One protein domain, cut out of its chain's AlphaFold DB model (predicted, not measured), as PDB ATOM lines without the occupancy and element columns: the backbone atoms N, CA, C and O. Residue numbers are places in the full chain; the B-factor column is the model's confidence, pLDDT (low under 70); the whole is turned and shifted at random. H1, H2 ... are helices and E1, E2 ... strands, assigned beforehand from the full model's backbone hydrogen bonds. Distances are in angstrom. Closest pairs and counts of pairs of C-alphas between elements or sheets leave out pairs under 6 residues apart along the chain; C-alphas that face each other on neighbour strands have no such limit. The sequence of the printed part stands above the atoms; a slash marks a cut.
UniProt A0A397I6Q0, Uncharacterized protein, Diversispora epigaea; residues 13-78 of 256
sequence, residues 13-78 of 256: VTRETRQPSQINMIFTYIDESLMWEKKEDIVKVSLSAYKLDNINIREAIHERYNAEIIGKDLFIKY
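Overview. This is residues 13 to 78 of the 256 residues of an uncharacterized protein of Diversispora epigaea (UniProt A0A397I6Q0). What is the shape? A long helix, H1, grazes a small antiparallel sheet, order E1, E3, E2, with H2 over it; residues 13 to 18 of H1 stick out. What is printed? 66 residues, mixed, ordered H1, E1, H2, E2, E3; compact, radius of gyration of the C-alphas 12.1 A, spans 42 by 20 by 20 A.

Along the chain. Where are the helices? H1 is residues 13 to 36, 36.6 A, from C-alpha 13 at (-22.025, 17.314, -37.618); H2 is 55 to 65, 15.5 A. And the strands? E1 is 42 to 46, E2 68 to 70, E3 73 to 77, ending at C-alpha 77 (-17.263, 11.890, -0.968).

Arrangement. How do strands pair? E2 and E3 form a hairpin (N 68 to O 75, 2.8 A); E1 and E3 are antiparallel (N 43 to O 76, 2.9 A). And the helices? H1 and H2 only just touch, at Ile 23 and Ile 57, C-alphas 6.0 A apart. H1 has 16 of 20 O i to N i+4 pairs within hydrogen-bond range.

Size, cuts and confidence. Any cut? The printed part has no cut. Where is confidence low? Residues 13 to 20 and 39 are under 70.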
ATOM      1  N   VAL A  13     -21.656  16.051 -38.286       43.88
ATOM      2  CA  VAL A  13     -22.025  17.314 -37.618       43.88
ATOM      3  C   VAL A  13     -23.137  17.140 -36.568       43.88
ATOM      4  O   VAL A  13     -23.146  17.813 -35.537       43.88
ATOM      5  N   THR A  14     -24.069  16.201 -36.766       50.06
ATOM      6  CA  THR A  14     -25.188  15.952 -35.831       50.06
ATOM      7  C   THR A  14     -24.795  15.145 -34.595       50.06
ATOM      8  O   THR A  14     -25.458  15.250 -33.565       50.06
ATOM      9  N   ARG A  15     -23.745  14.319 -34.664       49.56
ATOM     10  CA  ARG A  15     -23.294  13.507 -33.521       49.56
ATOM     11  C   ARG A  15     -22.398  14.319 -32.584       49.56
ATOM     12  O   ARG A  15     -22.547  14.204 -31.369       49.56
ATOM     13  N   GLU A  16     -21.537  15.166 -33.146       52.72
ATOM     14  CA  GLU A  16     -20.631  16.040 -32.389       52.72
ATOM     15  C   GLU A  16     -21.358  17.162 -31.645       52.72
ATOM     16  O   GLU A  16     -20.928  17.538 -30.565       52.72
ATOM     17  N   THR A  17     -22.497  17.650 -32.145       56.03
ATOM     18  CA  THR A  17     -23.299  18.690 -31.467       56.03
ATOM     19  C   THR A  17     -24.216  18.143 -30.366       56.03
ATOM     20  O   THR A  17     -24.512  18.850 -29.405       56.03
ATOM     21  N   ARG A  18     -24.631  16.869 -30.451       61.97
ATOM     22  CA  ARG A  18     -25.520  16.219 -29.463       61.97
ATOM     23  C   ARG A  18     -24.813  15.755 -28.186       61.97
ATOM     24  O   ARG A  18     -25.443  15.688 -27.131       61.97
ATOM     25  N   GLN A  19     -23.527  15.407 -28.255       60.50
ATOM     26  CA  GLN A  19     -22.781  14.976 -27.064       60.50
ATOM     27  C   GLN A  19     -22.549  16.123 -26.060       60.50
ATOM     28  O   GLN A  19     -22.892  15.936 -24.890       60.50
ATOM     29  N   PRO A  20     -22.072  17.318 -26.470       68.50
ATOM     30  CA  PRO A  20     -21.945  18.471 -25.580       68.50
ATOM     31  C   PRO A  20     -23.276  18.883 -24.944       68.50
ATOM     32  O   PRO A  20     -23.312  19.202 -23.759       68.50
ATOM     33  N   SER A  21     -24.392  18.812 -25.687       80.25
ATOM     34  CA  SER A  21     -25.711  19.132 -25.125       80.25
ATOM     35  C   SER A  21     -26.140  18.141 -24.041       80.25
ATOM     36  O   SER A  21     -26.688  18.551 -23.023       80.25
ATOM     37  N   GLN A  22     -25.859  16.846 -24.222       87.00
ATOM     38  CA  GLN A  22     -26.197  15.827 -23.228       87.00
ATOM     39  C   GLN A  22     -25.338  15.950 -21.961       87.00
ATOM     40  O   GLN A  22     -25.868  15.824 -20.860       87.00
ATOM     41  N   ILE A  23     -24.035  16.216 -22.102       90.19
ATOM     42  CA  ILE A  23     -23.127  16.417 -20.961       90.19
ATOM     43  C   ILE A  23     -23.597  17.600 -20.110       90.19
ATOM     44  O   ILE A  23     -23.725  17.463 -18.896       90.19
ATOM     45  N   ASN A  24     -23.937  18.724 -20.745       91.38
ATOM     46  CA  ASN A  24     -24.421  19.901 -20.027       91.38
ATOM     47  C   ASN A  24     -25.729  19.627 -19.273       91.38
ATOM     48  O   ASN A  24     -25.847  20.030 -18.123       91.38
ATOM     49  N   MET A  25     -26.677  18.895 -19.872       92.25
ATOM     50  CA  MET A  25     -27.908  18.498 -19.174       92.25
ATOM     51  C   MET A  25     -27.621  17.641 -17.935       92.25
ATOM     52  O   MET A  25     -28.235  17.847 -16.890       92.25
ATOM     53  N   ILE A  26     -26.681  16.697 -18.040       93.94
ATOM     54  CA  ILE A  26     -26.271  15.860 -16.908       93.94
ATOM     55  C   ILE A  26     -25.632  16.717 -15.812       93.94
ATOM     56  O   ILE A  26     -25.957  16.539 -14.644       93.94
ATOM     57  N   PHE A  27     -24.761  17.662 -16.173       95.19
ATOM     58  CA  PHE A  27     -24.137  18.572 -15.212       95.19
ATOM     59  C   PHE A  27     -25.167  19.430 -14.486       95.19
ATOM     60  O   PHE A  27     -25.139  19.482 -13.263       95.19
ATOM     61  N   THR A  28     -26.112  20.032 -15.211       94.50
ATOM     62  CA  THR A  28     -27.205  20.794 -14.596       94.50
ATOM     63  C   THR A  28     -27.995  19.932 -13.616       94.50
ATOM     64  O   THR A  28     -28.215  20.349 -12.486       94.50
ATOM     65  N   TYR A  29     -28.345  18.704 -14.003       94.38
ATOM     66  CA  TYR A  29     -29.070  17.790 -13.125       94.38
ATOM     67  C   TYR A  29     -28.281  17.412 -11.862       94.38
ATOM     68  O   TYR A  29     -28.850  17.377 -10.770       94.38
ATOM     69  N   ILE A  30     -26.980  17.129 -11.992       94.38
ATOM     70  CA  ILE A  30     -26.116  16.836 -10.841       94.38
ATOM     71  C   ILE A  30     -26.034  18.066  -9.937       94.38
ATOM     72  O   ILE A  30     -26.281  17.939  -8.744       94.38
ATOM     73  N   ASP A  31     -25.741  19.244 -10.491       93.75
ATOM     74  CA  ASP A  31     -25.622  20.494  -9.732       93.75
ATOM     75  C   ASP A  31     -26.914  20.792  -8.953       93.75
ATOM     76  O   ASP A  31     -26.860  21.041  -7.750       93.75
ATOM     77  N   GLU A  32     -28.077  20.679  -9.600       92.56
ATOM     78  CA  GLU A  32     -29.384  20.822  -8.952       92.56
ATOM     79  C   GLU A  32     -29.594  19.780  -7.849       92.56
ATOM     80  O   GLU A  32     -30.019  20.135  -6.752       92.56
ATOM     81  N   SER A  33     -29.253  18.512  -8.096       91.25
ATOM     82  CA  SER A  33     -29.370  17.452  -7.085       91.25
ATOM     83  C   SER A  33     -28.511  17.763  -5.855       91.25
ATOM     84  O   SER A  33     -28.981  17.664  -4.725       91.25
ATOM     85  N   LEU A  34     -27.278  18.234  -6.061       90.06
ATOM     86  CA  LEU A  34     -26.351  18.585  -4.981       90.06
ATOM     87  C   LEU A  34     -26.767  19.837  -4.194       90.06
ATOM     88  O   LEU A  34     -26.309  20.013  -3.066       90.06
ATOM     89  N   MET A  35     -27.620  20.707  -4.746       84.31
ATOM     90  CA  MET A  35     -28.143  21.868  -4.015       84.31
ATOM     91  C   MET A  35     -29.138  21.482  -2.917       84.31
ATOM     92  O   MET A  35     -29.231  22.184  -1.909       84.31
ATOM     93  N   TRP A  36     -29.893  20.403  -3.120       73.25
ATOM     94  CA  TRP A  36     -30.949  19.967  -2.202       73.25
ATOM     95  C   TRP A  36     -30.482  18.900  -1.212       73.25
ATOM     96  O   TRP A  36     -31.139  18.681  -0.191       73.25
ATOM     97  N   GLU A  37     -29.346  18.263  -1.487       74.00
ATOM     98  CA  GLU A  37     -28.752  17.266  -0.609       74.00
ATOM     99  C   GLU A  37     -28.093  17.916   0.611       74.00
ATOM    100  O   GLU A  37     -27.351  18.902   0.525       74.00
ATOM    101  N   LYS A  38     -28.335  17.335   1.790       71.38
ATOM    102  CA  LYS A  38     -27.533  17.684   2.964       71.38
ATOM    103  C   LYS A  38     -26.110  17.213   2.690       71.38
ATOM    104  O   LYS A  38     -25.908  16.095   2.230       71.38
ATOM    105  N   LYS A  39     -25.117  18.048   3.005       67.69
ATOM    106  CA  LYS A  39     -23.702  17.650   2.962       67.69
ATOM    107  C   LYS A  39     -23.416  16.634   4.071       67.69
ATOM    108  O   LYS A  39     -22.917  16.989   5.136       67.69
ATOM    109  N   GLU A  40     -23.816  15.392   3.833       77.94
ATOM    110  CA  GLU A  40     -23.367  14.213   4.564       77.94
ATOM    111  C   GLU A  40     -21.951  13.832   4.099       77.94
ATOM    112  O   GLU A  40     -21.399  14.464   3.198       77.94
ATOM    113  N   ASP A  41     -21.329  12.825   4.720       85.44
ATOM    114  CA  ASP A  41     -19.965  12.420   4.339       85.44
ATOM    115  C   ASP A  41     -19.918  11.874   2.899       85.44
ATOM    116  O   ASP A  41     -18.882  11.947   2.239       85.44
ATOM    117  N   ILE A  42     -21.047  11.354   2.397       90.00
ATOM    118  CA  ILE A  42     -21.211  10.844   1.035       90.00
ATOM    119  C   ILE A  42     -22.585  11.251   0.508       90.00
ATOM    120  O   ILE A  42     -23.591  11.036   1.178       90.00
ATOM    121  N   VAL A  43     -22.626  11.776  -0.715       92.94
ATOM    122  CA  VAL A  43     -23.867  12.060  -1.442       92.94
ATOM    123  C   VAL A  43     -24.000  11.120  -2.632       92.94
ATOM    124  O   VAL A  43     -23.051  10.926  -3.395       92.94
ATOM    125  N   LYS A  44     -25.198  10.555  -2.793       93.81
ATOM    126  CA  LYS A  44     -25.574   9.681  -3.903       93.81
ATOM    127  C   LYS A  44     -26.523  10.423  -4.845       93.81
ATOM    128  O   LYS A  44     -27.600  10.826  -4.428       93.81
ATOM    129  N   VAL A  45     -26.180  10.508  -6.127       93.81
ATOM    130  CA  VAL A  45     -27.059  11.048  -7.176       93.81
ATOM    131  C   VAL A  45     -27.393   9.940  -8.170       93.81
ATOM    132  O   VAL A  45     -26.504   9.383  -8.812       93.81
ATOM    133  N   SER A  46     -28.679   9.616  -8.319       94.56
ATOM    134  CA  SER A  46     -29.121   8.641  -9.322       94.56
ATOM    135  C   SER A  46     -29.103   9.264 -10.712       94.56
ATOM    136  O   SER A  46     -29.789  10.245 -10.981       94.56
ATOM    137  N   LEU A  47     -28.358   8.657 -11.629       93.31
ATOM    138  CA  LEU A  47     -28.284   9.051 -13.035       93.31
ATOM    139  C   LEU A  47     -29.038   8.061 -13.927       93.31
ATOM    140  O   LEU A  47     -28.750   7.943 -15.117       93.31
ATOM    141  N   SER A  48     -30.036   7.353 -13.388       91.69
ATOM    142  CA  SER A  48     -30.760   6.301 -14.112       91.69
ATOM    143  C   SER A  48     -31.499   6.775 -15.366       91.69
ATOM    144  O   SER A  48     -31.786   5.958 -16.243       91.69
ATOM    145  N   ALA A  49     -31.805   8.072 -15.449       89.12
ATOM    146  CA  ALA A  49     -32.402   8.711 -16.621       89.12
ATOM    147  C   ALA A  49     -31.407   8.892 -17.785       89.12
ATOM    148  O   ALA A  49     -31.819   9.143 -18.918       89.12
ATOM    149  N   TYR A  50     -30.105   8.747 -17.526       88.50
ATOM    150  CA  TYR A  50     -29.038   9.008 -18.483       88.50
ATOM    151  C   TYR A  50     -28.308   7.725 -18.884       88.50
ATOM    152  O   TYR A  50     -28.134   6.786 -18.108       88.50
ATOM    153  N   LYS A  51     -27.857   7.687 -20.138       85.06
ATOM    154  CA  LYS A  51     -27.040   6.591 -20.664       85.06
ATOM    155  C   LYS A  51     -25.569   6.834 -20.325       85.06
ATOM    156  O   LYS A  51     -24.922   7.670 -20.951       85.06
ATOM    157  N   LEU A  52     -25.075   6.122 -19.312       86.06
ATOM    158  CA  LEU A  52     -23.686   6.195 -18.836       86.06
ATOM    159  C   LEU A  52     -22.742   5.201 -19.534       86.06
ATOM    160  O   LEU A  52     -21.585   5.095 -19.154       86.06
ATOM    161  N   ASP A  53     -23.199   4.469 -20.549       82.50
ATOM    162  CA  ASP A  53     -22.350   3.605 -21.382       82.50
ATOM    163  C   ASP A  53     -21.360   4.408 -22.247       82.50
ATOM    164  O   ASP A  53     -20.324   3.893 -22.668       82.50
ATOM    165  N   ASN A  54     -21.645   5.691 -22.480       87.31
ATOM    166  CA  ASN A  54     -20.758   6.589 -23.204       87.31
ATOM    167  C   ASN A  54     -19.561   7.027 -22.345       87.31
ATOM    168  O   ASN A  54     -19.697   7.785 -21.380       87.31
ATOM    169  N   ILE A  55     -18.368   6.611 -22.769       88.12
ATOM    170  CA  ILE A  55     -17.102   6.896 -22.093       88.12
ATOM    171  C   ILE A  55     -16.820   8.394 -21.928       88.12
ATOM    172  O   ILE A  55     -16.387   8.810 -20.858       88.12
ATOM    173  N   ASN A  56     -17.160   9.210 -22.931       87.88
ATOM    174  CA  ASN A  56     -16.913  10.654 -22.909       87.88
ATOM    175  C   ASN A  56     -17.754  11.342 -21.827       87.88
ATOM    176  O   ASN A  56     -17.305  12.292 -21.199       87.88
ATOM    177  N   ILE A  57     -18.973  10.844 -21.587       89.44
ATOM    178  CA  ILE A  57     -19.850  11.369 -20.532       89.44
ATOM    179  C   ILE A  57     -19.249  11.059 -19.160       89.44
ATOM    180  O   ILE A  57     -19.193  11.932 -18.299       89.44
ATOM    181  N   ARG A  58     -18.766   9.829 -18.958       90.75
ATOM    182  CA  ARG A  58     -18.137   9.420 -17.696       90.75
ATOM    183  C   ARG A  58     -16.841  10.180 -17.423       90.75
ATOM    184  O   ARG A  58     -16.620  10.577 -16.284       90.75
ATOM    185  N   GLU A  59     -16.004  10.382 -18.445       88.88
ATOM    186  CA  GLU A  59     -14.792  11.212 -18.347       88.88
ATOM    187  C   GLU A  59     -15.156  12.650 -17.947       88.88
ATOM    188  O   GLU A  59     -14.640  13.142 -16.948       88.88
ATOM    189  N   ALA A  60     -16.138  13.267 -18.613       90.56
ATOM    190  CA  ALA A  60     -16.578  14.626 -18.299       90.56
ATOM    191  C   ALA A  60     -17.135  14.767 -16.865       90.56
ATOM    192  O   ALA A  60     -16.833  15.732 -16.164       90.56
ATOM    193  N   ILE A  61     -17.922  13.792 -16.393       91.56
ATOM    194  CA  ILE A  61     -18.406  13.758 -15.001       91.56
ATOM    195  C   ILE A  61     -17.231  13.669 -14.019       91.56
ATOM    196  O   ILE A  61     -17.217  14.368 -13.005       91.56
ATOM    197  N   HIS A  62     -16.240  12.823 -14.305       86.56
ATOM    198  CA  HIS A  62     -15.062  12.679 -13.454       86.56
ATOM    199  C   HIS A  62     -14.221  13.945 -13.362       86.56
ATOM    200  O   HIS A  62     -13.815  14.304 -12.257       86.56
ATOM    201  N   GLU A  63     -13.995  14.617 -14.487       87.94
ATOM    202  CA  GLU A  63     -13.251  15.876 -14.539       87.94
ATOM    203  C   GLU A  63     -13.916  16.976 -13.702       87.94
ATOM    204  O   GLU A  63     -13.224  17.825 -13.144       87.94
ATOM    205  N   ARG A  64     -15.250  16.949 -13.574       92.38
ATOM    206  CA  ARG A  64     -16.011  17.986 -12.864       92.38
ATOM    207  C   ARG A  64     -16.252  17.697 -11.379       92.38
ATOM    208  O   ARG A  64     -16.188  18.631 -10.585       92.38
ATOM    209  N   TYR A  65     -16.544  16.452 -10.992       90.75
ATOM    210  CA  TYR A  65     -17.140  16.160  -9.673       90.75
ATOM    211  C   TYR A  65     -16.292  15.318  -8.715       90.75
ATOM    212  O   TYR A  65     -16.733  15.086  -7.593       90.75
ATOM    213  N   ASN A  66     -15.105  14.843  -9.113       89.38
ATOM    214  CA  ASN A  66     -14.282  13.944  -8.285       89.38
ATOM    215  C   ASN A  66     -15.086  12.774  -7.672       89.38
ATOM    216  O   ASN A  66     -15.040  12.512  -6.473       89.38
ATOM    217  N   ALA A  67     -15.876  12.107  -8.508       91.75
ATOM    218  CA  ALA A  67     -16.912  11.179  -8.068       91.75
ATOM    219  C   ALA A  67     -16.600   9.726  -8.438       91.75
ATOM    220  O   ALA A  67     -15.796   9.474  -9.333       91.75
ATOM    221  N   GLU A  68     -17.283   8.779  -7.803       94.62
ATOM    222  CA  GLU A  68     -17.392   7.385  -8.246       94.62
ATOM    223  C   GLU A  68     -18.646   7.221  -9.113       94.62
ATOM    224  O   GLU A  68     -19.656   7.879  -8.872       94.62
ATOM    225  N   ILE A  69     -18.598   6.344 -10.116       95.00
ATOM    226  CA  ILE A  69     -19.757   6.002 -10.955       95.00
ATOM    227  C   ILE A  69     -19.960   4.496 -10.863       95.00
ATOM    228  O   ILE A  69     -19.229   3.728 -11.492       95.00
ATOM    229  N   ILE A  70     -20.946   4.076 -10.077       93.44
ATOM    230  CA  ILE A  70     -21.222   2.668  -9.793       93.44
ATOM    231  C   ILE A  70     -22.630   2.351 -10.291       93.44
ATOM    232  O   ILE A  70     -23.627   2.901  -9.824       93.44
ATOM    233  N   GLY A  71     -22.719   1.472 -11.285       91.88
ATOM    234  CA  GLY A  71     -23.950   1.172 -11.997       91.88
ATOM    235  C   GLY A  71     -24.521   2.428 -12.651       91.88
ATOM    236  O   GLY A  71     -23.964   2.957 -13.612       91.88
ATOM    237  N   LYS A  72     -25.663   2.887 -12.136       92.75
ATOM    238  CA  LYS A  72     -26.361   4.094 -12.604       92.75
ATOM    239  C   LYS A  72     -26.272   5.251 -11.614       92.75
ATOM    240  O   LYS A  72     -26.950   6.252 -11.808       92.75
ATOM    241  N   ASP A  73     -25.463   5.108 -10.576       94.50
ATOM    242  CA  ASP A  73     -25.391   6.047  -9.472       94.50
ATOM    243  C   ASP A  73     -24.019   6.730  -9.440       94.50
ATOM    244  O   ASP A  73     -22.978   6.110  -9.677       94.50
ATOM    245  N   LEU A  74     -24.039   8.025  -9.151       95.00
ATOM    246  CA  LEU A  74     -22.875   8.854  -8.878       95.00
ATOM    247  C   LEU A  74     -22.709   8.984  -7.363       95.00
ATOM    248  O   LEU A  74     -23.681   9.288  -6.673       95.00
ATOM    249  N   PHE A  75     -21.490   8.822  -6.858       94.19
ATOM    250  CA  PHE A  75     -21.177   9.018  -5.442       94.19
ATOM    251  C   PHE A  75     -20.089  10.076  -5.279       94.19
ATOM    252  O   PHE A  75     -19.021   9.968  -5.884       94.19
ATOM    253  N   ILE A  76     -20.352  11.092  -4.457       92.62
ATOM    254  CA  ILE A  76     -19.407  12.167  -4.134       92.62
ATOM    255  C   ILE A  76     -19.075  12.083  -2.649       92.62
ATOM    256  O   ILE A  76     -19.969  12.180  -1.809       92.62
ATOM    257  N   LYS A  77     -17.789  11.905  -2.337       91.44
ATOM    258  CA  LYS A  77     -17.263  11.890  -0.968       91.44
ATOM    259  C   LYS A  77     -16.906  13.317  -0.535       91.44
ATOM    260  O   LYS A  77     -16.229  14.036  -1.270       91.44
ATOM    261  N   TYR A  78     -17.322  13.711   0.664       89.56
ATOM    262  CA  TYR A  78     -16.967  14.983   1.301       89.56
ATOM    263  C   TYR A  78     -16.028  14.737   2.481       89.56
ATOM    264  O   TYR A  78     -16.375  14.932   3.649       89.56
TER     265      TYR A  78